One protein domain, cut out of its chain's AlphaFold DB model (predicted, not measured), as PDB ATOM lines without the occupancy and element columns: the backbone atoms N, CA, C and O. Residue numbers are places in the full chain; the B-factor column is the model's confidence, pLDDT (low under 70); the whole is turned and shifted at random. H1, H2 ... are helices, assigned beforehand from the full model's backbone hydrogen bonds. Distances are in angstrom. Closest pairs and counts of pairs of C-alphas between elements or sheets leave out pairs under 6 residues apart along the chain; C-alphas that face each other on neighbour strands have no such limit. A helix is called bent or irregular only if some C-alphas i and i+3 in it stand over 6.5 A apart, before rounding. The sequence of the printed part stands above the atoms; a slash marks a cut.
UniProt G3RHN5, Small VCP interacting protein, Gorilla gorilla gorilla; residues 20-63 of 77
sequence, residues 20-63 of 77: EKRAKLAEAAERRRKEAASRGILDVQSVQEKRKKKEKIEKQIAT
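This is residues 20 to 63 of the 77 residues of the protein "Small VCP interacting protein" of Gorilla gorilla gorilla (UniProt G3RHN5). Two helices of nearly equal length, H1 and H2, make an open V or L, joined at its corner by a tight link, residues 39 to 43, with nothing filling the space between the arms. The arms meet only near this corner, and the far ends, Glu 20 and Thr 63, point well away from each other. The printed part has 44 residues, with two named helices in the order H1, H2 and no named strand; the class is all helix. The whole is extended, with a radius of gyration of the C-alphas of 15.2 A, and only just flat, spanning 42 by 29 by 10 A.

H1 holds residues 20 to 38 and is 26.9 A long from its first to its last C-alpha. It begins with C-alpha 20 at (151.698, 114.449, 81.798) and ends with C-alpha 38 at (151.822, 140.908, 86.842). H2, the longest helix with 20 residues, holds residues 44 to 63 and is 28.3 A long. It ends with C-alpha 63 at (120.550, 143.089, 86.749).

H1 and H2 are close but not clearly touching, with 1 pair of C-alphas within 8 A. This closest pair is Ser 38 and Val 44, whose C-alphas are 6.9 A apart. The lines of the two helices are about perpendicular, at 83 degrees, and their centres are 25.3 A apart. In H1 and H2 every pair of O i and N i+4 is within hydrogen-bond range. Neither helix is bent.

The C-alphas of Glu 20 and Ile 61, the two farthest apart, are 42.9 A from each other. Residues 20 to 36 of H1 and residues 48 to 63 of H2 stand free, as do residues 39 to 46, of which 44 to 46 belong to H2. The printed part has no cut, and its one link between named elements is tight. The mean pLDDT of the printed part is 83.0, and no printed residue is under 70.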
ATOM      1  N   GLU A  20     150.621 113.634  81.220       75.38
ATOM      2  CA  GLU A  20     151.698 114.449  81.798       75.38
ATOM      3  C   GLU A  20     152.133 115.589  80.873       75.38
ATOM      4  O   GLU A  20     152.450 116.692  81.329       75.38
ATOM      5  N   LYS A  21     152.146 115.348  79.557       76.31
ATOM      6  CA  LYS A  21     152.444 116.394  78.567       76.31
ATOM      7  C   LYS A  21     151.381 117.486  78.593       76.31
ATOM      8  O   LYS A  21     151.724 118.666  78.587       76.31
ATOM      9  N   ARG A  22     150.100 117.110  78.651       79.81
ATOM     10  CA  ARG A  22     148.994 118.071  78.768       79.81
ATOM     11  C   ARG A  22     149.076 118.859  80.071       79.81
ATOM     12  O   ARG A  22     148.962 120.081  80.027       79.81
ATOM     13  N   ALA A  23     149.350 118.189  81.190       81.94
ATOM     14  CA  ALA A  23     149.498 118.830  82.493       81.94
ATOM     15  C   ALA A  23     150.641 119.858  82.499       81.94
ATOM     16  O   ALA A  23     150.426 121.015  82.858       81.94
ATOM     17  N   LYS A  24     151.829 119.487  82.002       82.50
ATOM     18  CA  LYS A  24     152.990 120.392  81.917       82.50
ATOM     19  C   LYS A  24     152.733 121.588  80.999       82.50
ATOM     20  O   LYS A  24     153.158 122.702  81.302       82.50
ATOM     21  N   LEU A  25     152.023 121.390  79.886       84.88
ATOM     22  CA  LEU A  25     151.641 122.484  78.987       84.88
ATOM     23  C   LEU A  25     150.619 123.427  79.631       84.88
ATOM     24  O   LEU A  25     150.751 124.644  79.490       84.88
ATOM     25  N   ALA A  26     149.633 122.887  80.350       85.12
ATOM     26  CA  ALA A  26     148.659 123.679  81.091       85.12
ATOM     27  C   ALA A  26     149.335 124.491  82.207       85.12
ATOM     28  O   ALA A  26     149.096 125.692  82.324       85.12
ATOM     29  N   GLU A  27     150.251 123.880  82.961       83.75
ATOM     30  CA  GLU A  27     151.032 124.560  83.997       83.75
ATOM     31  C   GLU A  27     151.913 125.673  83.405       83.75
ATOM     32  O   GLU A  27     151.922 126.804  83.900       83.75
ATOM     33  N   ALA A  28     152.593 125.400  82.287       88.75
ATOM     34  CA  ALA A  28     153.387 126.400  81.581       88.75
ATOM     35  C   ALA A  28     152.525 127.560  81.048       88.75
ATOM     36  O   ALA A  28     152.945 128.719  81.094       88.75
ATOM     37  N   ALA A  29     151.315 127.275  80.557       87.81
ATOM     38  CA  ALA A  29     150.373 128.297  80.114       87.81
ATOM     39  C   ALA A  29     149.891 129.170  81.283       87.81
ATOM     40  O   ALA A  29     149.877 130.397  81.166       87.81
ATOM     41  N   GLU A  30     149.566 128.566  82.425       83.44
ATOM     42  CA  GLU A  30     149.165 129.284  83.636       83.44
ATOM     43  C   GLU A  30     150.292 130.162  84.186       83.44
ATOM     44  O   GLU A  30     150.060 131.313  84.562       83.44
ATOM     45  N   ARG A  31     151.536 129.676  84.161       85.50
ATOM     46  CA  ARG A  31     152.701 130.468  84.569       85.50
ATOM     47  C   ARG A  31     152.892 131.699  83.682       85.50
ATOM     48  O   ARG A  31     153.003 132.807  84.202       85.50
ATOM     49  N   ARG A  32     152.816 131.534  82.355       85.88
ATOM     50  CA  ARG A  32     152.879 132.662  81.405       85.88
ATOM     51  C   ARG A  32     151.742 133.658  81.611       85.88
ATOM     52  O   ARG A  32     151.974 134.859  81.541       85.88
ATOM     53  N   ARG A  33     150.521 133.187  81.886       81.19
ATOM     54  CA  ARG A  33     149.370 134.058  82.179       81.19
ATOM     55  C   ARG A  33     149.593 134.884  83.439       81.19
ATOM     56  O   ARG A  33     149.333 136.082  83.416       81.19
ATOM     57  N   LYS A  34     150.091 134.270  84.514       81.94
ATOM     58  CA  LYS A  34     150.379 134.958  85.782       81.94
ATOM     59  C   LYS A  34     151.489 135.992  85.624       81.94
ATOM     60  O   LYS A  34     151.320 137.119  86.074       81.94
ATOM     61  N   GLU A  35     152.573 135.636  84.940       82.19
ATOM     62  CA  GLU A  35     153.681 136.552  84.651       82.19
ATOM     63  C   GLU A  35     153.236 137.703  83.737       82.19
ATOM     64  O   GLU A  35     153.554 138.853  84.010       82.19
ATOM     65  N   ALA A  36     152.437 137.444  82.698       83.69
ATOM     66  CA  ALA A  36     151.878 138.500  81.850       83.69
ATOM     67  C   ALA A  36     150.886 139.398  82.606       83.69
ATOM     68  O   ALA A  36     150.828 140.599  82.358       83.69
ATOM     69  N   ALA A  37     150.118 138.827  83.534       79.06
ATOM     70  CA  ALA A  37     149.168 139.568  84.352       79.06
ATOM     71  C   ALA A  37     149.839 140.416  85.440       79.06
ATOM     72  O   ALA A  37     149.197 141.338  85.925       79.06
ATOM     73  N   SER A  38     151.078 140.123  85.844       76.31
ATOM     74  CA  SER A  38     151.822 140.908  86.842       76.31
ATOM     75  C   SER A  38     152.894 141.813  86.229       76.31
ATOM     76  O   SER A  38     153.283 142.810  86.838       76.31
ATOM     77  N   ARG A  39     153.377 141.503  85.022       80.44
ATOM     78  CA  ARG A  39     154.443 142.257  84.358       80.44
ATOM     79  C   ARG A  39     154.007 143.693  84.072       80.44
ATOM     80  O   ARG A  39     153.021 143.936  83.384       80.44
ATOM     81  N   GLY A  40     154.794 144.647  84.566       79.12
ATOM     82  CA  GLY A  40     154.553 146.079  84.364       79.12
ATOM     83  C   GLY A  40     153.433 146.665  85.228       79.12
ATOM     84  O   GLY A  40     153.085 147.829  85.045       79.12
ATOM     85  N   ILE A  41     152.876 145.898  86.174       80.75
ATOM     86  CA  ILE A  41     151.888 146.398  87.132       80.75
ATOM     87  C   ILE A  41     152.603 146.770  88.428       80.75
ATOM     88  O   ILE A  41     153.116 145.903  89.128       80.75
ATOM     89  N   LEU A  42     152.614 148.067  88.746       79.19
ATOM     90  CA  LEU A  42     153.221 148.585  89.974       79.19
ATOM     91  C   LEU A  42     152.449 148.145  91.229       79.19
ATOM     92  O   LEU A  42     153.061 147.767  92.221       79.19
ATOM     93  N   ASP A  43     151.112 148.161  91.175       82.50
ATOM     94  CA  ASP A  43     150.254 147.703  92.268       82.50
ATOM     95  C   ASP A  43     149.159 146.751  91.767       82.50
ATOM     96  O   ASP A  43     148.176 147.145  91.134       82.50
ATOM     97  N   VAL A  44     149.339 145.470  92.081       79.88
ATOM     98  CA  VAL A  44     148.416 144.390  91.715       79.88
ATOM     99  C   VAL A  44     147.080 144.520  92.457       79.88
ATOM    100  O   VAL A  44     146.042 144.143  91.905       79.88
ATOM    101  N   GLN A  45     147.069 145.085  93.670       84.19
ATOM    102  CA  GLN A  45     145.848 145.232  94.465       84.19
ATOM    103  C   GLN A  45     144.905 146.252  93.829       84.19
ATOM    104  O   GLN A  45     143.749 145.916  93.569       84.19
ATOM    105  N   SER A  46     145.393 147.440  93.451       82.94
ATOM    106  CA  SER A  46     144.558 148.442  92.774       82.94
ATOM    107  C   SER A  46     143.939 147.934  91.468       82.94
ATOM    108  O   SER A  46     142.796 148.270  91.146       82.94
ATOM    109  N   VAL A  47     144.653 147.099  90.706       83.94
ATOM    110  CA  VAL A  47     144.122 146.498  89.473       83.94
ATOM    111  C   VAL A  47     142.994 145.520  89.791       83.94
ATOM    112  O   VAL A  47     141.960 145.542  89.117       83.94
ATOM    113  N   GLN A  48     143.146 144.708  90.836       85.00
ATOM    114  CA  GLN A  48     142.097 143.796  91.286       85.00
ATOM    115  C   GLN A  48     140.882 144.543  91.842       85.00
ATOM    116  O   GLN A  48     139.748 144.182  91.526       85.00
ATOM    117  N   GLU A  49     141.078 145.619  92.605       87.56
ATOM    118  CA  GLU A  49     139.980 146.453  93.100       87.56
ATOM    119  C   GLU A  49     139.216 147.132  91.961       87.56
ATOM    120  O   GLU A  49     137.982 147.099  91.930       87.56
ATOM    121  N   LYS A  50     139.927 147.673  90.964       87.94
ATOM    122  CA  LYS A  50     139.307 148.245  89.761       87.94
ATOM    123  C   LYS A  50     138.531 147.192  88.969       87.94
ATOM    124  O   LYS A  50     137.424 147.487  88.520       87.94
ATOM    125  N   ARG A  51     139.060 145.971  88.822       87.62
ATOM    126  CA  ARG A  51     138.344 144.850  88.184       87.62
ATOM    127  C   ARG A  51     137.079 144.478  88.952       87.62
ATOM    128  O   ARG A  51     136.013 144.439  88.350       87.62
ATOM    129  N   LYS A  52     137.164 144.313  90.276       89.06
ATOM    130  CA  LYS A  52     136.002 144.040  91.140       89.06
ATOM    131  C   LYS A  52     134.950 145.144  91.049       89.06
ATOM    132  O   LYS A  52     133.762 144.851  90.994       89.06
ATOM    133  N   LYS A  53     135.362 146.415  91.021       89.75
ATOM    134  CA  LYS A  53     134.438 147.548  90.870       89.75
ATOM    135  C   LYS A  53     133.739 147.521  89.509       89.75
ATOM    136  O   LYS A  53     132.525 147.686  89.469       89.75
ATOM    137  N   LYS A  54     134.475 147.262  88.422       86.75
ATOM    138  CA  LYS A  54     133.901 147.099  87.076       86.75
ATOM    139  C   LYS A  54     132.916 145.934  87.010       86.75
ATOM    140  O   LYS A  54     131.807 146.133  86.542       86.75
ATOM    141  N   GLU A  55     133.270 144.773  87.555       86.56
ATOM    142  CA  GLU A  55     132.388 143.601  87.583       86.56
ATOM    143  C   GLU A  55     131.111 143.862  88.396       86.56
ATOM    144  O   GLU A  55     130.025 143.477  87.984       86.56
ATOM    145  N   LYS A  56     131.204 144.563  89.533       87.94
ATOM    146  CA  LYS A  56     130.020 144.968  90.311       87.94
ATOM    147  C   LYS A  56     129.111 145.918  89.536       87.94
ATOM    148  O   LYS A  56     127.898 145.831  89.685       87.94
ATOM    149  N   ILE A  57     129.683 146.831  88.752       84.62
ATOM    150  CA  ILE A  57     128.920 147.751  87.904       84.62
ATOM    151  C   ILE A  57     128.278 146.980  86.747       84.62
ATOM    152  O   ILE A  57     127.094 147.153  86.508       84.62
ATOM    153  N   GLU A  58     129.006 146.080  86.088       83.38
ATOM    154  CA  GLU A  58     128.475 145.237  85.012       83.38
ATOM    155  C   GLU A  58     127.358 144.316  85.508       83.38
ATOM    156  O   GLU A  58     126.308 144.246  84.886       83.38
ATOM    157  N   LYS A  59     127.527 143.685  86.677       85.81
ATOM    158  CA  LYS A  59     126.474 142.899  87.334       85.81
ATOM    159  C   LYS A  59     125.259 143.748  87.672       85.81
ATOM    160  O   LYS A  59     124.138 143.284  87.492       85.81
ATOM    161  N   GLN A  60     125.469 144.974  88.149       81.00
ATOM    162  CA  GLN A  60     124.372 145.905  88.389       81.00
ATOM    163  C   GLN A  60     123.667 146.271  87.089       81.00
ATOM    164  O   GLN A  60     122.462 146.127  87.057       81.00
ATOM    165  N   ILE A  61     124.380 146.616  86.014       77.44
ATOM    166  CA  ILE A  61     123.791 146.917  84.697       77.44
ATOM    167  C   ILE A  61     123.052 145.700  84.121       77.44
ATOM    168  O   ILE A  61     121.942 145.828  83.615       77.44
ATOM    169  N   ALA A  62     123.631 144.504  84.227       77.88
ATOM    170  CA  ALA A  62     123.009 143.262  83.777       77.88
ATOM    171  C   ALA A  62     121.732 142.940  84.573       77.88
ATOM    172  O   ALA A  62     120.780 142.402  84.019       77.88
ATOM    173  N   THR A  63     121.705 143.293  85.862       74.88
ATOM    174  CA  THR A  63     120.550 143.089  86.749       74.88
ATOM    175  C   THR A  63     119.511 144.209  86.622       74.88
ATOM    176  O   THR A  63     118.319 143.951  86.740       74.88
TER     177      THR A  63